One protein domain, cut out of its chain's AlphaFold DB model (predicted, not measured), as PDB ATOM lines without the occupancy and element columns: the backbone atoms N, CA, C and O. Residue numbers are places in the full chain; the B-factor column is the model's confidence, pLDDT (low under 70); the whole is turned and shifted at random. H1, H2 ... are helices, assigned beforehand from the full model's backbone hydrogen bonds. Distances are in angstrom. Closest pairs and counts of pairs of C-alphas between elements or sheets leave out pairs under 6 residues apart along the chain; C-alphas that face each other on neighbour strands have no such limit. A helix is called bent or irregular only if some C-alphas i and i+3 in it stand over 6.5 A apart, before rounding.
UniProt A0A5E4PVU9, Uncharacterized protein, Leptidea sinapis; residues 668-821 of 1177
ATOM      1  N   MET A 668      80.858  47.201  65.168       90.38
ATOM      2  CA  MET A 668      79.871  46.466  64.371       90.38
ATOM      3  C   MET A 668      79.164  45.393  65.203       90.38
ATOM      4  O   MET A 668      77.933  45.369  65.226       90.38
ATOM      5  N   THR A 669      79.905  44.594  65.970       89.25
ATOM      6  CA  THR A 669      79.337  43.586  66.876       89.25
ATOM      7  C   THR A 669      78.430  44.223  67.929       89.25
ATOM      8  O   THR A 669      77.303  43.770  68.139       89.25
ATOM      9  N   SER A 670      78.852  45.346  68.524       86.25
ATOM     10  CA  SER A 670      78.031  46.087  69.494       86.25
ATOM     11  C   SER A 670      76.737  46.631  68.874       86.25
ATOM     12  O   SER A 670      75.686  46.612  69.518       86.25
ATOM     13  N   LEU A 671      76.786  47.098  67.621       86.94
ATOM     14  CA  LEU A 671      75.620  47.600  66.888       86.94
ATOM     15  C   LEU A 671      74.644  46.488  66.486       86.94
ATOM     16  O   LEU A 671      73.439  46.738  66.458       86.94
ATOM     17  N   LEU A 672      75.138  45.286  66.180       86.62
ATOM     18  CA  LEU A 672      74.309  44.122  65.850       86.62
ATOM     19  C   LEU A 672      73.611  43.558  67.093       86.62
ATOM     20  O   LEU A 672      72.425  43.240  67.039       86.62
ATOM     21  N   GLN A 673      74.311  43.503  68.230       83.69
ATOM     22  CA  GLN A 673      73.740  43.045  69.501       83.69
ATOM     23  C   GLN A 673      72.763  44.062  70.110       83.69
ATOM     24  O   GLN A 673      71.740  43.688  70.684       83.69
ATOM     25  N   ARG A 674      73.069  45.363  70.006       78.75
ATOM     26  CA  ARG A 674      72.246  46.458  70.544       78.75
ATOM     27  C   ARG A 674      71.959  47.493  69.451       78.75
ATOM     28  O   ARG A 674      72.623  48.534  69.409       78.75
ATOM     29  N   PRO A 675      70.940  47.270  68.601       78.88
ATOM     30  CA  PRO A 675      70.656  48.165  67.489       78.88
ATOM     31  C   PRO A 675      70.329  49.578  67.986       78.88
ATOM     32  O   PRO A 675      69.477  49.789  68.852       78.88
ATOM     33  N   VAL A 676      71.043  50.569  67.446       79.44
ATOM     34  CA  VAL A 676      70.754  51.995  67.681       79.44
ATOM     35  C   VAL A 676      69.595  52.451  66.795       79.44
ATOM     36  O   VAL A 676      68.781  53.287  67.187       79.44
ATOM     37  N   VAL A 677      69.490  51.871  65.600       78.75
ATOM     38  CA  VAL A 677      68.371  52.062  64.679       78.75
ATOM     39  C   VAL A 677      67.168  51.255  65.167       78.75
ATOM     40  O   VAL A 677      67.301  50.109  65.591       78.75
ATOM     41  N   ARG A 678      65.971  51.850  65.122       79.94
ATOM     42  CA  ARG A 678      64.763  51.171  65.599       79.94
ATOM     43  C   ARG A 678      64.418  49.978  64.689       79.94
ATOM     44  O   ARG A 678      64.523  50.124  63.473       79.94
ATOM     45  N   PRO A 679      63.901  48.854  65.226       74.69
ATOM     46  CA  PRO A 679      63.588  47.653  64.437       74.69
ATOM     47  C   PRO A 679      62.629  47.892  63.261       74.69
ATOM     48  O   PRO A 679      62.678  47.195  62.253       74.69
ATOM     49  N   HIS A 680      61.753  48.893  63.376       76.31
ATOM     50  CA  HIS A 680      60.785  49.246  62.337       76.31
ATOM     51  C   HIS A 680      61.369  50.128  61.215       76.31
ATOM     52  O   HIS A 680      60.679  50.385  60.231       76.31
ATOM     53  N   TRP A 681      62.615  50.605  61.327       82.50
ATOM     54  CA  TRP A 681      63.321  51.325  60.257       82.50
ATOM     55  C   TRP A 681      64.046  50.334  59.345       82.50
ATOM     56  O   TRP A 681      65.273  50.331  59.259       82.50
ATOM     57  N   ALA A 682      63.272  49.474  58.679       77.50
ATOM     58  CA  ALA A 682      63.802  48.381  57.869       77.50
ATOM     59  C   ALA A 682      64.790  48.872  56.800       77.50
ATOM     60  O   ALA A 682      65.874  48.309  56.703       77.50
ATOM     61  N   ASP A 683      64.476  49.946  56.071       81.06
ATOM     62  CA  ASP A 683      65.358  50.478  55.021       81.06
ATOM     63  C   ASP A 683      66.706  50.944  55.590       81.06
ATOM     64  O   ASP A 683      67.761  50.594  55.068       81.06
ATOM     65  N   MET A 684      66.689  51.659  56.722       85.81
ATOM     66  CA  MET A 684      67.915  52.088  57.401       85.81
ATOM     67  C   MET A 684      68.722  50.891  57.916       85.81
ATOM     68  O   MET A 684      69.942  50.880  57.801       85.81
ATOM     69  N   LEU A 685      68.051  49.863  58.448       87.25
ATOM     70  CA  LEU A 685      68.714  48.627  58.863       87.25
ATOM     71  C   LEU A 685      69.341  47.903  57.666       87.25
ATOM     72  O   LEU A 685      70.467  47.437  57.789       87.25
ATOM     73  N   HIS A 686      68.683  47.845  56.506       87.00
ATOM     74  CA  HIS A 686      69.269  47.244  55.301       87.00
ATOM     75  C   HIS A 686      70.489  48.027  54.818       87.00
ATOM     76  O   HIS A 686      71.519  47.417  54.545       87.00
ATOM     77  N   VAL A 687      70.418  49.365  54.790       88.75
ATOM     78  CA  VAL A 687      71.577  50.217  54.470       88.75
ATOM     79  C   VAL A 687      72.713  49.975  55.461       88.75
ATOM     80  O   VAL A 687      73.850  49.797  55.039       88.75
ATOM     81  N   GLN A 688      72.417  49.909  56.762       90.88
ATOM     82  CA  GLN A 688      73.413  49.625  57.793       90.88
ATOM     83  C   GLN A 688      74.119  48.286  57.527       90.88
ATOM     84  O   GLN A 688      75.343  48.260  57.483       90.88
ATOM     85  N   HIS A 689      73.378  47.197  57.298       92.06
ATOM     86  CA  HIS A 689      73.973  45.878  57.042       92.06
ATOM     87  C   HIS A 689      74.715  45.819  55.700       92.06
ATOM     88  O   HIS A 689      75.761  45.180  55.607       92.06
ATOM     89  N   TYR A 690      74.225  46.517  54.673       91.75
ATOM     90  CA  TYR A 690      74.900  46.633  53.381       91.75
ATOM     91  C   TYR A 690      76.260  47.336  53.515       91.75
ATOM     92  O   TYR A 690      77.271  46.838  53.017       91.75
ATOM     93  N   VAL A 691      76.301  48.463  54.235       91.38
ATOM     94  CA  VAL A 691      77.539  49.213  54.498       91.38
ATOM     95  C   VAL A 691      78.472  48.432  55.426       91.38
ATOM     96  O   VAL A 691      79.671  48.407  55.175       91.38
ATOM     97  N   MET A 692      77.947  47.739  56.443       92.94
ATOM     98  CA  MET A 692      78.740  46.840  57.295       92.94
ATOM     99  C   MET A 692      79.392  45.726  56.476       92.94
ATOM    100  O   MET A 692      80.585  45.485  56.621       92.94
ATOM    101  N   LEU A 693      78.655  45.089  55.562       92.81
ATOM    102  CA  LEU A 693      79.229  44.068  54.689       92.81
ATOM    103  C   LEU A 693      80.290  44.658  53.750       92.81
ATOM    104  O   LEU A 693      81.320  44.031  53.519       92.81
ATOM    105  N   HIS A 694      80.075  45.869  53.226       91.44
ATOM    106  CA  HIS A 694      81.098  46.573  52.452       91.44
ATOM    107  C   HIS A 694      82.363  46.844  53.286       91.44
ATOM    108  O   HIS A 694      83.462  46.529  52.833       91.44
ATOM    109  N   ALA A 695      82.218  47.318  54.526       91.06
ATOM    110  CA  ALA A 695      83.331  47.517  55.453       91.06
ATOM    111  C   ALA A 695      84.073  46.205  55.756       91.06
ATOM    112  O   ALA A 695      85.298  46.163  55.696       91.06
ATOM    113  N   LEU A 696      83.347  45.111  56.008       93.25
ATOM    114  CA  LEU A 696      83.929  43.790  56.268       93.25
ATOM    115  C   LEU A 696      84.702  43.246  55.062       93.25
ATOM    116  O   LEU A 696      85.735  42.612  55.258       93.25
ATOM    117  N   ARG A 697      84.266  43.534  53.825       91.50
ATOM    118  CA  ARG A 697      85.039  43.214  52.608       91.50
ATOM    119  C   ARG A 697      86.350  43.995  52.533       91.50
ATOM    120  O   ARG A 697      87.368  43.423  52.157       91.50
ATOM    121  N   LEU A 698      86.331  45.284  52.882       88.62
ATOM    122  CA  LEU A 698      87.541  46.112  52.920       88.62
ATOM    123  C   LEU A 698      88.523  45.605  53.991       88.62
ATOM    124  O   LEU A 698      89.704  45.437  53.693       88.62
ATOM    125  N   LEU A 699      88.020  45.267  55.185       88.69
ATOM    126  CA  LEU A 699      88.813  44.692  56.281       88.69
ATOM    127  C   LEU A 699      89.356  43.293  55.950       88.69
ATOM    128  O   LEU A 699      90.468  42.954  56.334       88.69
ATOM    129  N   ALA A 700      88.614  42.474  55.199       90.12
ATOM    130  CA  ALA A 700      89.088  41.151  54.790       90.12
ATOM    131  C   ALA A 700      90.373  41.234  53.955       90.12
ATOM    132  O   ALA A 700      91.252  40.386  54.086       90.12
ATOM    133  N   ARG A 701      90.503  42.262  53.104       86.38
ATOM    134  CA  ARG A 701      91.710  42.451  52.290       86.38
ATOM    135  C   ARG A 701      92.923  42.810  53.135       86.38
ATOM    136  O   ARG A 701      93.959  42.181  52.962       86.38
ATOM    137  N   THR A 702      92.783  43.754  54.064       83.25
ATOM    138  CA  THR A 702      93.886  44.139  54.958       83.25
ATOM    139  C   THR A 702      94.309  42.981  55.855       83.25
ATOM    140  O   THR A 702      95.499  42.747  56.022       83.25
ATOM    141  N   LEU A 703      93.358  42.187  56.357       86.31
ATOM    142  CA  LEU A 703      93.666  40.993  57.147       86.31
ATOM    143  C   LEU A 703      94.399  39.910  56.336       86.31
ATOM    144  O   LEU A 703      95.309  39.280  56.866       86.31
ATOM    145  N   ARG A 704      94.056  39.709  55.053       85.38
ATOM    146  CA  ARG A 704      94.791  38.784  54.164       85.38
ATOM    147  C   ARG A 704      96.200  39.276  53.850       85.38
ATOM    148  O   ARG A 704      97.126  38.475  53.856       85.38
ATOM    149  N   GLU A 705      96.366  40.569  53.572       82.75
ATOM    150  CA  GLU A 705      97.693  41.158  53.352       82.75
ATOM    151  C   GLU A 705      98.566  40.995  54.604       82.75
ATOM    152  O   GLU A 705      99.696  40.528  54.490       82.75
ATOM    153  N   ASN A 706      98.009  41.252  55.792       81.00
ATOM    154  CA  ASN A 706      98.710  41.045  57.058       81.00
ATOM    155  C   ASN A 706      99.110  39.574  57.263       81.00
ATOM    156  O   ASN A 706     100.250  39.319  57.642       81.00
ATOM    157  N   LEU A 707      98.223  38.617  56.952       81.56
ATOM    158  CA  LEU A 707      98.506  37.176  57.043       81.56
ATOM    159  C   LEU A 707      99.707  36.763  56.170       81.56
ATOM    160  O   LEU A 707     100.511  35.943  56.592       81.56
ATOM    161  N   LEU A 708      99.849  37.354  54.977       80.44
ATOM    162  CA  LEU A 708     100.952  37.067  54.046       80.44
ATOM    163  C   LEU A 708     102.286  37.709  54.456       80.44
ATOM    164  O   LEU A 708     103.342  37.256  54.021       80.44
ATOM    165  N   THR A 709     102.246  38.798  55.226       77.94
ATOM    166  CA  THR A 709     103.438  39.584  55.598       77.94
ATOM    167  C   THR A 709     103.990  39.282  56.989       77.94
ATOM    168  O   THR A 709     105.044  39.809  57.333       77.94
ATOM    169  N   ILE A 710     103.282  38.496  57.803       75.31
ATOM    170  CA  ILE A 710     103.703  38.188  59.171       75.31
ATOM    171  C   ILE A 710     104.901  37.236  59.173       75.31
ATOM    172  O   ILE A 710     104.891  36.192  58.525       75.31
ATOM    173  N   ASP A 711     105.912  37.585  59.968       71.12
ATOM    174  CA  ASP A 711     107.030  36.698  60.267       71.12
ATOM    175  C   ASP A 711     106.549  35.553  61.179       71.12
ATOM    176  O   ASP A 711     106.149  35.785  62.321       71.12
ATOM    177  N   GLU A 712     106.653  34.302  60.712       70.12
ATOM    178  CA  GLU A 712     106.258  33.083  61.454       70.12
ATOM    179  C   GLU A 712     106.935  32.937  62.835       70.12
ATOM    180  O   GLU A 712     106.509  32.139  63.671       70.12
ATOM    181  N   SER A 713     108.002  33.700  63.090       67.25
ATOM    182  CA  SER A 713     108.740  33.711  64.353       67.25
ATOM    183  C   SER A 713     108.108  34.565  65.457       67.25
ATOM    184  O   SER A 713     108.469  34.374  66.620       67.25
ATOM    185  N   ASP A 714     107.217  35.510  65.132       75.56
ATOM    186  CA  ASP A 714     106.589  36.400  66.119       75.56
ATOM    187  C   ASP A 714     105.242  35.837  66.598       75.56
ATOM    188  O   ASP A 714     104.177  36.067  66.020       75.56
ATOM    189  N   THR A 715     105.298  35.068  67.685       75.69
ATOM    190  CA  THR A 715     104.129  34.386  68.254       75.69
ATOM    191  C   THR A 715     103.062  35.345  68.774       75.69
ATOM    192  O   THR A 715     101.873  35.020  68.715       75.69
ATOM    193  N   ASP A 716     103.461  36.516  69.272       76.62
ATOM    194  CA  ASP A 716     102.527  37.471  69.867       76.62
ATOM    195  C   ASP A 716     101.719  38.168  68.765       76.62
ATOM    196  O   ASP A 716     100.491  38.220  68.857       76.62
ATOM    197  N   ALA A 717     102.375  38.594  67.680       76.00
ATOM    198  CA  ALA A 717     101.714  39.193  66.517       76.00
ATOM    199  C   ALA A 717     100.761  38.216  65.797       76.00
ATOM    200  O   ALA A 717      99.666  38.599  65.378       76.00
ATOM    201  N   ILE A 718     101.134  36.935  65.699       81.50
ATOM    202  CA  ILE A 718     100.255  35.891  65.148       81.50
ATOM    203  C   ILE A 718      99.005  35.726  66.016       81.50
ATOM    204  O   ILE A 718      97.897  35.631  65.488       81.50
ATOM    205  N   SER A 719      99.160  35.729  67.344       82.25
ATOM    206  CA  SER A 719      98.033  35.555  68.263       82.25
ATOM    207  C   SER A 719      97.024  36.709  68.196       82.25
ATOM    208  O   SER A 719      95.815  36.462  68.204       82.25
ATOM    209  N   THR A 720      97.483  37.962  68.064       81.88
ATOM    210  CA  THR A 720      96.582  39.120  67.938       81.88
ATOM    211  C   THR A 720      95.883  39.144  66.584       81.88
ATOM    212  O   THR A 720      94.681  39.424  66.524       81.88
ATOM    213  N   LEU A 721      96.582  38.766  65.506       83.75
ATOM    214  CA  LEU A 721      95.958  38.617  64.195       83.75
ATOM    215  C   LEU A 721      94.910  37.496  64.210       83.75
ATOM    216  O   LEU A 721      93.818  37.682  63.673       83.75
ATOM    217  N   HIS A 722      95.204  36.354  64.840       87.62
ATOM    218  CA  HIS A 722      94.250  35.250  64.976       87.62
ATOM    219  C   HIS A 722      92.993  35.675  65.734       87.62
ATOM    220  O   HIS A 722      91.893  35.397  65.259       87.62
ATOM    221  N   GLN A 723      93.125  36.421  66.833       87.69
ATOM    222  CA  GLN A 723      91.962  36.968  67.534       87.69
ATOM    223  C   GLN A 723      91.162  37.933  66.646       87.69
ATOM    224  O   GLN A 723      89.943  37.834  66.558       87.69
ATOM    225  N   THR A 724      91.837  38.832  65.926       87.62
ATOM    226  CA  THR A 724      91.171  39.809  65.046       87.62
ATOM    227  C   THR A 724      90.452  39.130  63.872       87.62
ATOM    228  O   THR A 724      89.360  39.542  63.476       87.62
ATOM    229  N   LEU A 725      91.033  38.061  63.319       88.94
ATOM    230  CA  LEU A 725      90.410  37.221  62.294       88.94
ATOM    231  C   LEU A 725      89.182  36.492  62.832       88.94
ATOM    232  O   LEU A 725      88.159  36.444  62.150       88.94
ATOM    233  N   GLN A 726      89.264  35.951  64.047       89.62
ATOM    234  CA  GLN A 726      88.123  35.329  64.705       89.62
ATOM    235  C   GLN A 726      86.980  36.335  64.890       89.62
ATOM    236  O   GLN A 726      85.864  36.067  64.444       89.62
ATOM    237  N   ASP A 727      87.272  37.511  65.450       89.94
ATOM    238  CA  ASP A 727      86.291  38.584  65.634       89.94
ATOM    239  C   ASP A 727      85.656  38.985  64.288       89.94
ATOM    240  O   ASP A 727      84.453  39.252  64.205       89.94
ATOM    241  N   TRP A 728      86.438  38.983  63.200       93.56
ATOM    242  CA  TRP A 728      85.939  39.234  61.847       93.56
ATOM    243  C   TRP A 728      84.965  38.142  61.372       93.56
ATOM    244  O   TRP A 728      83.873  38.478  60.906       93.56
ATOM    245  N   PHE A 729      85.304  36.854  61.519       92.38
ATOM    246  CA  PHE A 729      84.424  35.744  61.124       92.38
ATOM    247  C   PHE A 729      83.112  35.749  61.916       92.38
ATOM    248  O   PHE A 729      82.038  35.611  61.323       92.38
ATOM    249  N   GLU A 730      83.189  35.960  63.231       90.75
ATOM    250  CA  GLU A 730      82.016  36.080  64.099       90.75
ATOM    251  C   GLU A 730      81.134  37.262  63.673       90.75
ATOM    252  O   GLU A 730      79.921  37.111  63.517       90.75
ATOM    253  N   THR A 731      81.732  38.424  63.390       92.94
ATOM    254  CA  THR A 731      80.987  39.613  62.945       92.94
ATOM    255  C   THR A 731      80.262  39.364  61.619       92.94
ATOM    256  O   THR A 731      79.091  39.724  61.488       92.94
ATOM    257  N   VAL A 732      80.907  38.730  60.631       93.31
ATOM    258  CA  VAL A 732      80.266  38.403  59.342       93.31
ATOM    259  C   VAL A 732      79.121  37.401  59.533       93.31
ATOM    260  O   VAL A 732      78.055  37.580  58.935       93.31
ATOM    261  N   GLY A 733      79.309  36.386  60.384       90.62
ATOM    262  CA  GLY A 733      78.258  35.434  60.752       90.62
ATOM    263  C   GLY A 733      77.041  36.129  61.369       90.62
ATOM    264  O   GLY A 733      75.918  35.946  60.895       90.62
ATOM    265  N   LEU A 734      77.269  37.024  62.336       91.00
ATOM    266  CA  LEU A 734      76.223  37.829  62.977       91.00
ATOM    267  C   LEU A 734      75.497  38.758  61.995       91.00
ATOM    268  O   LEU A 734      74.278  38.916  62.089       91.00
ATOM    269  N   VAL A 735      76.214  39.366  61.039       92.69
ATOM    270  CA  VAL A 735      75.594  40.166  59.970       92.69
ATOM    271  C   VAL A 735      74.668  39.290  59.133       92.69
ATOM    272  O   VAL A 735      73.528  39.684  58.908       92.69
ATOM    273  N   ALA A 736      75.123  38.115  58.686       90.81
ATOM    274  CA  ALA A 736      74.338  37.220  57.834       90.81
ATOM    275  C   ALA A 736      73.108  36.636  58.553       90.81
ATOM    276  O   ALA A 736      72.043  36.511  57.944       90.81
ATOM    277  N   ALA A 737      73.243  36.316  59.841       89.81
ATOM    278  CA  ALA A 737      72.180  35.760  60.674       89.81
ATOM    279  C   ALA A 737      71.181  36.813  61.193       89.81
ATOM    280  O   ALA A 737      70.199  36.463  61.857       89.81
ATOM    281  N   SER A 738      71.398  38.101  60.902       89.62
ATOM    282  CA  SER A 738      70.616  39.168  61.517       89.62
ATOM    283  C   SER A 738      69.125  39.118  61.119       89.62
ATOM    284  O   SER A 738      68.784  38.913  59.945       89.62
ATOM    285  N   PRO A 739      68.189  39.348  62.065       86.88
ATOM    286  CA  PRO A 739      66.752  39.292  61.784       86.88
ATOM    287  C   PRO A 739      66.271  40.198  60.633       86.88
ATOM    288  O   PRO A 739      65.405  39.764  59.871       86.88
ATOM    289  N   PRO A 740      66.801  41.430  60.445       84.81
ATOM    290  CA  PRO A 740      66.389  42.298  59.340       84.81
ATOM    291  C   PRO A 740      66.691  41.738  57.947       84.81
ATOM    292  O   PRO A 740      66.050  42.168  56.996       84.81
ATOM    293  N   LEU A 741      67.641  40.807  57.814       85.94
ATOM    294  CA  LEU A 741      68.020  40.208  56.530       85.94
ATOM    295  C   LEU A 741      67.266  38.906  56.224       85.94
ATOM    296  O   LEU A 741      67.442  38.333  55.151       85.94
ATOM    297  N   GLN A 742      66.404  38.432  57.128       85.50
ATOM    298  CA  GLN A 742      65.579  37.239  56.917       85.50
ATOM    299  C   GLN A 742      64.400  37.556  55.987       85.50
ATOM    300  O   GLN A 742      63.251  37.694  56.409       85.50
ATOM    301  N   LEU A 743      64.708  37.671  54.695       80.19
ATOM    302  CA  LEU A 743      63.784  38.053  53.626       80.19
ATOM    303  C   LEU A 743      62.523  37.169  53.550       80.19
ATOM    304  O   LEU A 743      61.464  37.657  53.147       80.19
ATOM    305  N   GLU A 744      62.613  35.912  53.992       80.88
ATOM    306  CA  GLU A 744      61.500  34.958  54.149       80.88
ATOM    307  C   GLU A 744      60.335  35.536  54.966       80.88
ATOM    308  O   GLU A 744      59.167  35.368  54.616       80.88
ATOM    309  N   ASN A 745      60.665  36.268  56.035       80.69
ATOM    310  CA  ASN A 745      59.703  36.818  56.986       80.69
ATOM    311  C   ASN A 745      59.024  38.084  56.454       80.69
ATOM    312  O   ASN A 745      58.051  38.567  57.039       80.69
ATOM    313  N   PHE A 746      59.541  38.658  55.364       73.62
ATOM    314  CA  PHE A 746      58.967  39.856  54.779       73.62
ATOM    315  C   PHE A 746      57.814  39.549  53.828       73.62
ATOM    316  O   PHE A 746      57.870  38.569  53.078       73.62
ATOM    317  N   PRO A 747      56.810  40.448  53.788       70.25
ATOM    318  CA  PRO A 747      55.840  40.482  52.707       70.25
ATOM    319  C   PRO A 747      56.551  40.549  51.353       70.25
ATOM    320  O   PRO A 747      57.594  41.197  51.218       70.25
ATOM    321  N   ALA A 748      55.968  39.914  50.338       63.81
ATOM    322  CA  ALA A 748      56.599  39.769  49.029       63.81
ATOM    323  C   ALA A 748      56.983  41.115  48.374       63.81
ATOM    324  O   ALA A 748      58.064  41.231  47.799       63.81
ATOM    325  N   SER A 749      56.155  42.154  48.538       60.06
ATOM    326  CA  SER A 749      56.417  43.533  48.089       60.06
ATOM    327  C   SER A 749      57.704  44.110  48.685       60.06
ATOM    328  O   SER A 749      58.590  44.581  47.968       60.06
ATOM    329  N   ARG A 750      57.845  44.028  50.012       70.62
ATOM    330  CA  ARG A 750      59.026  44.517  50.735       70.62
ATOM    331  C   ARG A 750      60.270  43.703  50.386       70.62
ATOM    332  O   ARG A 750      61.329  44.287  50.174       70.62
ATOM    333  N   ARG A 751      60.129  42.379  50.266       74.25
ATOM    334  CA  ARG A 751      61.202  41.471  49.836       74.25
ATOM    335  C   ARG A 751      61.755  41.854  48.465       74.25
ATOM    336  O   ARG A 751      62.966  41.982  48.315       74.25
ATOM    337  N   GLN A 752      60.882  42.088  47.486       68.12
ATOM    338  CA  GLN A 752      61.295  42.472  46.137       68.12
ATOM    339  C   GLN A 752      61.994  43.834  46.125       68.12
ATOM    340  O   GLN A 752      63.024  43.981  45.472       68.12
ATOM    341  N   ARG A 753      61.475  44.828  46.858       69.44
ATOM    342  CA  ARG A 753      62.122  46.144  46.958       69.44
ATOM    343  C   ARG A 753      63.522  46.036  47.571       69.44
ATOM    344  O   ARG A 753      64.454  46.624  47.031       69.44
ATOM    345  N   ALA A 754      63.682  45.248  48.635       74.31
ATOM    346  CA  ALA A 754      64.988  44.983  49.238       74.31
ATOM    347  C   ALA A 754      65.947  44.294  48.246       74.31
ATOM    348  O   ALA A 754      67.076  44.750  48.077       74.31
ATOM    349  N   MET A 755      65.473  43.271  47.523       76.94
ATOM    350  CA  MET A 755      66.259  42.582  46.490       76.94
ATOM    351  C   MET A 755      66.651  43.499  45.322       76.94
ATOM    352  O   MET A 755      67.775  43.405  44.840       76.94
ATOM    353  N   MET A 756      65.769  44.397  44.872       74.44
ATOM    354  CA  MET A 756      66.072  45.340  43.785       74.44
ATOM    355  C   MET A 756      67.106  46.397  44.184       74.44
ATOM    356  O   MET A 756      67.897  46.810  43.343       74.44
ATOM    357  N   LEU A 757      67.089  46.853  45.441       77.88
ATOM    358  CA  LEU A 757      67.981  47.916  45.915       77.88
ATOM    359  C   LEU A 757      69.353  47.397  46.362       77.88
ATOM    360  O   LEU A 757      70.358  48.044  46.079       77.88
ATOM    361  N   TYR A 758      69.401  46.260  47.063       82.50
ATOM    362  CA  TYR A 758      70.619  45.777  47.730       82.50
ATOM    363  C   TYR A 758      71.046  44.364  47.314       82.50
ATOM    364  O   TYR A 758      72.137  43.928  47.679       82.50
ATOM    365  N   GLY A 759      70.208  43.635  46.569       85.38
ATOM    366  CA  GLY A 759      70.374  42.195  46.377       85.38
ATOM    367  C   GLY A 759      70.186  41.406  47.680       85.38
ATOM    368  O   GLY A 759      69.751  41.944  48.699       85.38
ATOM    369  N   ASP A 760      70.508  40.111  47.656       87.00
ATOM    370  CA  ASP A 760      70.547  39.308  48.883       87.00
ATOM    371  C   ASP A 760      71.922  39.431  49.556       87.00
ATOM    372  O   ASP A 760      72.926  38.844  49.132       87.00
ATOM    373  N   ILE A 761      71.955  40.222  50.627       90.56
ATOM    374  CA  ILE A 761      73.153  40.495  51.427       90.56
ATOM    375  C   ILE A 761      73.695  39.196  52.057       90.56
ATOM    376  O   ILE A 761      74.911  39.051  52.191       90.56
ATOM    377  N   ARG A 762      72.835  38.211  52.367       92.06
ATOM    378  CA  ARG A 762      73.236  36.935  52.993       92.06
ATOM    379  C   ARG A 762      74.116  36.106  52.062       92.06
ATOM    380  O   ARG A 762      75.137  35.577  52.491       92.06
ATOM    381  N   ARG A 763      73.771  36.058  50.772       91.62
ATOM    382  CA  ARG A 763      74.561  35.356  49.740       91.62
ATOM    383  C   ARG A 763      75.948  35.964  49.594       91.62
ATOM    384  O   ARG A 763      76.952  35.262  49.548       91.62
ATOM    385  N   SER A 764      75.999  37.292  49.591       91.44
ATOM    386  CA  SER A 764      77.256  38.031  49.554       91.44
ATOM    387  C   SER A 764      78.129  37.793  50.793       91.44
ATOM    388  O   SER A 764      79.347  37.685  50.659       91.44
ATOM    389  N   ALA A 765      77.530  37.703  51.984       93.31
ATOM    390  CA  ALA A 765      78.245  37.367  53.213       93.31
ATOM    391  C   ALA A 765      78.776  35.923  53.189       93.31
ATOM    392  O   ALA A 765      79.927  35.693  53.546       93.31
ATOM    393  N   ALA A 766      77.988  34.965  52.687       93.06
ATOM    394  CA  ALA A 766      78.413  33.573  52.534       93.06
ATOM    395  C   ALA A 766      79.589  33.413  51.552       93.06
ATOM    396  O   ALA A 766      80.542  32.693  51.852       93.06
ATOM    397  N   SER A 767      79.565  34.128  50.418       93.25
ATOM    398  CA  SER A 767      80.705  34.184  49.486       93.25
ATOM    399  C   SER A 767      81.953  34.733  50.174       93.25
ATOM    400  O   SER A 767      83.023  34.142  50.073       93.25
ATOM    401  N   LEU A 768      81.808  35.822  50.937       93.31
ATOM    402  CA  LEU A 768      82.921  36.453  51.647       93.31
ATOM    403  C   LEU A 768      83.537  35.531  52.714       93.31
ATOM    404  O   LEU A 768      84.762  35.449  52.810       93.31
ATOM    405  N   LEU A 769      82.704  34.816  53.479       93.12
ATOM    406  CA  LEU A 769      83.154  33.804  54.441       93.12
ATOM    407  C   LEU A 769      83.936  32.684  53.749       93.12
ATOM    408  O   LEU A 769      85.013  32.311  54.210       93.12
ATOM    409  N   SER A 770      83.416  32.176  52.629       92.75
ATOM    410  CA  SER A 770      84.063  31.123  51.844       92.75
ATOM    411  C   SER A 770      85.411  31.578  51.281       92.75
ATOM    412  O   SER A 770      86.414  30.886  51.448       92.75
ATOM    413  N   GLU A 771      85.480  32.763  50.673       92.00
ATOM    414  CA  GLU A 771      86.727  33.316  50.136       92.00
ATOM    415  C   GLU A 771      87.790  33.514  51.220       92.00
ATOM    416  O   GLU A 771      88.960  33.206  50.998       92.00
ATOM    417  N   MET A 772      87.401  34.017  52.397       91.38
ATOM    418  CA  MET A 772      88.332  34.193  53.509       91.38
ATOM    419  C   MET A 772      88.805  32.849  54.070       91.38
ATOM    420  O   MET A 772      90.000  32.685  54.285       91.38
ATOM    421  N   TRP A 773      87.902  31.877  54.245       91.44
ATOM    422  CA  TRP A 773      88.238  30.535  54.737       91.44
ATOM    423  C   TRP A 773      89.283  29.836  53.860       91.44
ATOM    424  O   TRP A 773      90.262  29.286  54.363       91.44
ATOM    425  N   HIS A 774      89.110  29.888  52.538       89.19
ATOM    426  CA  HIS A 774      90.081  29.306  51.610       89.19
ATOM    427  C   HIS A 774      91.423  30.054  51.608       89.19
ATOM    428  O   HIS A 774      92.441  29.436  51.314       89.19
ATOM    429  N   GLY A 775      91.435  31.338  51.980       85.56
ATOM    430  CA  GLY A 775      92.644  32.156  52.108       85.56
ATOM    431  C   GLY A 775      93.428  31.983  53.416       85.56
ATOM    432  O   GLY A 775      94.478  32.594  53.547       85.56
ATOM    433  N   LEU A 776      92.949  31.182  54.380       84.50
ATOM    434  CA  LEU A 776      93.646  30.944  55.659       84.50
ATOM    435  C   LEU A 776      94.792  29.919  55.577       84.50
ATOM    436  O   LEU A 776      95.540  29.787  56.542       84.50
ATOM    437  N   GLU A 777      94.902  29.173  54.473       79.88
ATOM    438  CA  GLU A 777      95.952  28.169  54.224       79.88
ATOM    439  C   GLU A 777      96.261  27.271  55.447       79.88
ATOM    440  O   GLU A 777      95.396  26.495  55.863       79.88
ATOM    441  N   GLU A 778      97.463  27.355  56.031       75.44
ATOM    442  CA  GLU A 778      97.907  26.517  57.159       75.44
ATOM    443  C   GLU A 778      97.282  26.907  58.511       75.44
ATOM    444  O   GLU A 778      97.219  26.096  59.439       75.44
ATOM    445  N   HIS A 779      96.737  28.121  58.629       81.62
ATOM    446  CA  HIS A 779      96.153  28.620  59.876       81.62
ATOM    447  C   HIS A 779      94.742  28.080  60.155       81.62
ATOM    448  O   HIS A 779      94.225  28.271  61.257       81.62
ATOM    449  N   LYS A 780      94.117  27.359  59.209       85.19
ATOM    450  CA  LYS A 780      92.742  26.827  59.326       85.19
ATOM    451  C   LYS A 780      92.480  26.071  60.631       85.19
ATOM    452  O   LYS A 780      91.409  26.221  61.213       85.19
ATOM    453  N   ARG A 781      93.456  25.297  61.125       79.25
ATOM    454  CA  ARG A 781      93.313  24.452  62.328       79.25
ATOM    455  C   ARG A 781      92.938  25.240  63.582       79.25
ATOM    456  O   ARG A 781      92.139  24.754  64.376       79.25
ATOM    457  N   TYR A 782      93.516  26.424  63.767       82.81
ATOM    458  CA  TYR A 782      93.269  27.240  64.958       82.81
ATOM    459  C   TYR A 782      91.792  27.649  65.067       82.81
ATOM    460  O   TYR A 782      91.229  27.731  66.157       82.81
ATOM    461  N   PHE A 783      91.151  27.850  63.918       84.12
ATOM    462  CA  PHE A 783      89.820  28.424  63.833       84.12
ATOM    463  C   PHE A 783      88.684  27.394  63.870       84.12
ATOM    464  O   PHE A 783      87.576  27.762  64.255       84.12
ATOM    465  N   ILE A 784      88.921  26.122  63.513       84.06
ATOM    466  CA  ILE A 784      87.859  25.096  63.396       84.06
ATOM    467  C   ILE A 784      86.957  25.034  64.646       84.06
ATOM    468  O   ILE A 784      85.747  25.207  64.484       84.06
ATOM    469  N   PRO A 785      87.473  24.894  65.886       82.56
ATOM    470  CA  PRO A 785      86.610  24.734  67.059       82.56
ATOM    471  C   PRO A 785      85.704  25.943  67.323       82.56
ATOM    472  O   PRO A 785      84.601  25.794  67.843       82.56
ATOM    473  N   GLN A 786      86.166  27.142  66.963       83.69
ATOM    474  CA  GLN A 786      85.482  28.402  67.256       83.69
ATOM    475  C   GLN A 786      84.543  28.829  66.119       83.69
ATOM    476  O   GLN A 786      83.526  29.470  66.367       83.69
ATOM    477  N   LEU A 787      84.829  28.430  64.874       86.12
ATOM    478  CA  LEU A 787      84.044  28.824  63.703       86.12
ATOM    479  C   LEU A 787      82.895  27.868  63.360       86.12
ATOM    480  O   LEU A 787      81.957  28.291  62.684       86.12
ATOM    481  N   VAL A 788      82.902  26.623  63.855       87.31
ATOM    482  CA  VAL A 788      81.796  25.669  63.632       87.31
ATOM    483  C   VAL A 788      80.444  26.264  64.045       87.31
ATOM    484  O   VAL A 788      79.481  26.136  63.291       87.31
ATOM    485  N   GLY A 789      80.370  26.962  65.183       85.25
ATOM    486  CA  GLY A 789      79.146  27.626  65.653       85.25
ATOM    487  C   GLY A 789      78.626  28.695  64.677       85.25
ATOM    488  O   GLY A 789      77.538  28.516  64.125       85.25
ATOM    489  N   PRO A 790      79.397  29.764  64.397       85.06
ATOM    490  CA  PRO A 790      79.015  30.806  63.440       85.06
ATOM    491  C   PRO A 790      78.645  30.277  62.046       85.06
ATOM    492  O   PRO A 790      77.646  30.703  61.467       85.06
ATOM    493  N   PHE A 791      79.395  29.315  61.495       89.00
ATOM    494  CA  PHE A 791      79.051  28.715  60.200       89.00
ATOM    495  C   PHE A 791      77.748  27.912  60.250       89.00
ATOM    496  O   PHE A 791      77.004  27.882  59.265       89.00
ATOM    497  N   LEU A 792      77.439  27.291  61.391       88.19
ATOM    498  CA  LEU A 792      76.227  26.496  61.554       88.19
ATOM    499  C   LEU A 792      75.002  27.411  61.586       88.19
ATOM    500  O   LEU A 792      74.027  27.142  60.885       88.19
ATOM    501  N   GLU A 793      75.084  28.535  62.299       87.62
ATOM    502  CA  GLU A 793      74.038  29.564  62.307       87.62
ATOM    503  C   GLU A 793      73.723  30.075  60.896       87.62
ATOM    504  O   GLU A 793      72.557  30.139  60.502       87.62
ATOM    505  N   VAL A 794      74.753  30.359  60.091       88.31
ATOM    506  CA  VAL A 794      74.575  30.792  58.694       88.31
ATOM    507  C   VAL A 794      73.995  29.666  57.827       88.31
ATOM    508  O   VAL A 794      73.183  29.929  56.941       88.31
ATOM    509  N   SER A 795      74.343  28.403  58.090       87.94
ATOM    510  CA  SER A 795      73.807  27.250  57.349       87.94
ATOM    511  C   SER A 795      72.311  26.994  57.597       87.94
ATOM    512  O   SER A 795      71.635  26.425  56.737       87.94
ATOM    513  N   PHE A 796      71.773  27.449  58.734       87.00
ATOM    514  CA  PHE A 796      70.343  27.366  59.042       87.00
ATOM    515  C   PHE A 796      69.496  28.422  58.322       87.00
ATOM    516  O   PHE A 796      68.264  28.352  58.359       87.00
ATOM    517  N   LEU A 797      70.118  29.388  57.637       86.25
ATOM    518  CA  LEU A 797      69.383  30.343  56.818       86.25
ATOM    519  C   LEU A 797      68.617  29.604  55.711       86.25
ATOM    520  O   LEU A 797      69.143  28.732  55.020       86.25
ATOM    521  N   CYS A 798      67.348  29.972  55.540       81.94
ATOM    522  CA  CYS A 798      66.457  29.397  54.535       81.94
ATOM    523  C   CYS A 798      66.769  29.947  53.130       81.94
ATOM    524  O   CYS A 798      65.923  30.572  52.514       81.94
ATOM    525  N   ASP A 799      67.994  29.769  52.636       86.94
ATOM    526  CA  ASP A 799      68.379  30.089  51.256       86.94
ATOM    527  C   ASP A 799      69.304  28.996  50.706       86.94
ATOM    528  O   ASP A 799      70.293  28.609  51.334       86.94
ATOM    529  N   ASP A 800      68.968  28.475  49.526       85.88
ATOM    530  CA  ASP A 800      69.694  27.357  48.921       85.88
ATOM    531  C   ASP A 800      71.117  27.735  48.502       85.88
ATOM    532  O   ASP A 800      72.029  26.926  48.652       85.88
ATOM    533  N   GLU A 801      71.345  28.955  48.009       88.12
ATOM    534  CA  GLU A 801      72.671  29.392  47.556       88.12
ATOM    535  C   GLU A 801      73.631  29.601  48.731       88.12
ATOM    536  O   GLU A 801      74.794  29.188  48.660       88.12
ATOM    537  N   VAL A 802      73.139  30.161  49.842       90.19
ATOM    538  CA  VAL A 802      73.899  30.248  51.099       90.19
ATOM    539  C   VAL A 802      74.289  28.848  51.577       90.19
ATOM    540  O   VAL A 802      75.470  28.592  51.819       90.19
ATOM    541  N   ARG A 803      73.338  27.907  51.639       90.50
ATOM    542  CA  ARG A 803      73.612  26.523  52.063       90.50
ATOM    543  C   ARG A 803      74.596  25.808  51.143       90.50
ATOM    544  O   ARG A 803      75.532  25.182  51.633       90.50
ATOM    545  N   ASN A 804      74.441  25.957  49.830       90.50
ATOM    546  CA  ASN A 804      75.347  25.376  48.838       90.50
ATOM    547  C   ASN A 804      76.775  25.931  48.937       90.50
ATOM    548  O   ASN A 804      77.705  25.260  48.504       90.50
ATOM    549  N   THR A 805      76.956  27.123  49.511       90.81
ATOM    550  CA  THR A 805      78.276  27.734  49.721       90.81
ATOM    551  C   THR A 805      78.889  27.329  51.063       90.81
ATOM    552  O   THR A 805      80.075  27.014  51.119       90.81
ATOM    553  N   ILE A 806      78.094  27.309  52.139       91.19
ATOM    554  CA  ILE A 806      78.580  27.083  53.509       91.19
ATOM    555  C   ILE A 806      78.719  25.598  53.861       91.19
ATOM    556  O   ILE A 806      79.703  25.216  54.489       91.19
ATOM    557  N   ILE A 807      77.786  24.735  53.444       88.31
ATOM    558  CA  ILE A 807      77.833  23.296  53.763       88.31
ATOM    559  C   ILE A 807      79.143  22.634  53.279       88.31
ATOM    560  O   ILE A 807      79.738  21.880  54.053       88.31
ATOM    561  N   PRO A 808      79.663  22.922  52.067       90.88
ATOM    562  CA  PRO A 808      80.985  22.452  51.642       90.88
ATOM    563  C   PRO A 808      82.137  22.826  52.583       90.88
ATOM    564  O   PRO A 808      83.081  22.050  52.706       90.88
ATOM    565  N   LEU A 809      82.061  23.969  53.275       89.12
ATOM    566  CA  LEU A 809      83.105  24.405  54.208       89.12
ATOM    567  C   LEU A 809      83.185  23.489  55.431       89.12
ATOM    568  O   LEU A 809      84.285  23.215  55.891       89.12
ATOM    569  N   PHE A 810      82.062  22.936  55.903       87.38
ATOM    570  CA  PHE A 810      82.082  21.923  56.963       87.38
ATOM    571  C   PHE A 810      82.807  20.652  56.529       87.38
ATOM    572  O   PHE A 810      83.547  20.069  57.314       87.38
ATOM    573  N   PHE A 811      82.636  20.231  55.272       83.88
ATOM    574  CA  PHE A 811      83.398  19.103  54.743       83.88
ATOM    575  C   PHE A 811      84.896  19.418  54.680       83.88
ATOM    576  O   PHE A 811      85.695  18.558  55.039       83.88
ATOM    577  N   ASP A 812      85.285  20.635  54.290       85.50
ATOM    578  CA  ASP A 812      86.690  21.065  54.317       85.50
ATOM    579  C   ASP A 812      87.245  21.140  55.750       85.50
ATOM    580  O   ASP A 812      88.358  20.684  55.992       85.50
ATOM    581  N   MET A 813      86.462  21.631  56.719       86.75
ATOM    582  CA  MET A 813      86.817  21.642  58.146       86.75
ATOM    583  C   MET A 813      87.033  20.227  58.676       86.75
ATOM    584  O   MET A 813      88.100  19.947  59.213       86.75
ATOM    585  N   MET A 814      86.075  19.322  58.454       79.44
ATOM    586  CA  MET A 814      86.176  17.921  58.874       79.44
ATOM    587  C   MET A 814      87.354  17.210  58.206       79.44
ATOM    588  O   MET A 814      88.068  16.461  58.860       79.44
ATOM    589  N   LEU A 815      87.592  17.437  56.909       77.19
ATOM    590  CA  LEU A 815      88.741  16.856  56.206       77.19
ATOM    591  C   LEU A 815      90.069  17.435  56.698       77.19
ATOM    592  O   LEU A 815      91.064  16.712  56.733       77.19
ATOM    593  N   THR A 816      90.093  18.719  57.055       75.94
ATOM    594  CA  THR A 816      91.262  19.362  57.653       75.94
ATOM    595  C   THR A 816      91.527  18.741  59.018       75.94
ATOM    596  O   THR A 816      92.613  18.225  59.225       75.94
ATOM    597  N   GLU A 817      90.536  18.676  59.905       72.62
ATOM    598  CA  GLU A 817      90.663  18.049  61.223       72.62
ATOM    599  C   GLU A 817      91.084  16.577  61.122       72.62
ATOM    600  O   GLU A 817      92.128  16.219  61.659       72.62
ATOM    601  N   TYR A 818      90.390  15.772  60.309       67.69
ATOM    602  CA  TYR A 818      90.679  14.349  60.084       67.69
ATOM    603  C   TYR A 818      92.116  14.073  59.624       67.69
ATOM    604  O   TYR A 818      92.726  13.082  60.024       67.69
ATOM    605  N   ARG A 819      92.691  14.938  58.777       63.69
ATOM    606  CA  ARG A 819      94.091  14.798  58.337       63.69
ATOM    607  C   ARG A 819      95.096  15.014  59.475       63.69
ATOM    608  O   ARG A 819      96.249  14.615  59.321       63.69
ATOM    609  N   TYR A 820      94.677  15.623  60.585       57.34
ATOM    610  CA  TYR A 820      95.530  16.007  61.709       57.34
ATOM    611  C   TYR A 820      95.163  15.343  63.059       57.34
ATOM    612  O   TYR A 820      96.022  15.347  63.946       57.34
ATOM    613  N   THR A 821      93.963  14.776  63.267       57.97
ATOM    614  CA  THR A 821      93.522  14.263  64.585       57.97
ATOM    615  C   THR A 821      93.950  12.829  64.942       57.97
ATOM    616  O   THR A 821      93.862  11.883  64.166       57.97
TER     617      THR A 821
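What this domain is: This is residues 668 to 821 of the 1177 residues of an uncharacterized protein of Leptidea sinapis (UniProt A0A5E4PVU9). Five helices, H2, H3, H5, H6 and H7, make an elongated up-and-down bundle, each running against the one before it: the hairpin of H2 and H3 is on one side, H7 is on the opposite side, and H5 and H6 are between them. Short H1 packs on residues 731 to 735 of H3, H4 packs on residues 683 to 690 of H2 at one end of the bundle, and the turn at residues 711 to 717 sticks out at the other end. The printed part has 154 residues with seven named helices, H1 to H7 in chain order, and no named strand; the class is all helix. It is compact, with a radius of gyration of the C-alphas of 16.5 A, and spans 54 by 29 by 23 A.

Where its parts are: H1 is residues 668 to 673, beginning at C-alpha 668 (79.871, 46.466, 64.371). H2, residues 682 to 709, is the longest helix at 40.7 A and begins at C-alpha 682 (63.802, 48.381, 57.869). H3 is residues 715 to 736, 31.7 A long. H4 is residues 748 to 758, and H5 is residues 761 to 774, 20.3 A long. H6, residues 777 to 795, is 22.4 A long and irregular, with C-alphas 782 and 785 7.4 A apart and a kink of 83 degrees near residue 784. H7, residues 800 to 820, is 31.0 A long and ends at C-alpha 820 (95.530, 16.007, 61.709).

How they stand to each other: H3 is the hub, touching H1, H2, H5 and H6. H1 touches H3 at a steep tilt of 49 degrees, closest at the C-alphas of Thr 669 and Thr 731, 5.8 A apart. H2 and H3 form a helical hairpin at a shallow tilt of 24 degrees, with the C-alphas of His 689 and Val 735 closest at 6.6 A. H5 touches H3 residues 729 to 736 alone, closest at the C-alphas of Ala 736 and Arg 762, 5.0 A apart. H6 touches H3 residues 726 to 736 alone, closest at the C-alphas of Gly 733 and Pro 790, 5.4 A apart. H2 and H5 touch and run the same way at a shallow tilt of 10 degrees, with the C-alphas of Tyr 690 and Ile 761 closest at 6.7 A. H4 touches H2, closest at the C-alphas of Tyr 690 and Tyr 758, 7.1 A apart. H6 and H7 form a second hairpin, at a steep tilt of 39 degrees, with the C-alphas of Ser 795 and Arg 803 closest at 5.3 A. H7 touches H5 with residues 801 to 809 alone, closest at the C-alphas of Arg 763 and Val 802, 5.3 A apart. H7 is apart from H2 and H3. Every O i to N i+4 pair is within hydrogen-bond range in H1, H3, H4 and H5; the counts are 23 of 24 in H2, 8 of 15 in H6 and 12 of 17 in H7.

The domain as a whole: The C-alphas farthest apart, those of Ser 713 and Ser 749, are 55.7 A apart. The printed part has no cut, and the link from H3 to H4, 11 residues, is long. Mean pLDDT of the printed part is 84.0; residues 713, 748 to 749, 752 to 753 and 818 to 821 are under 70.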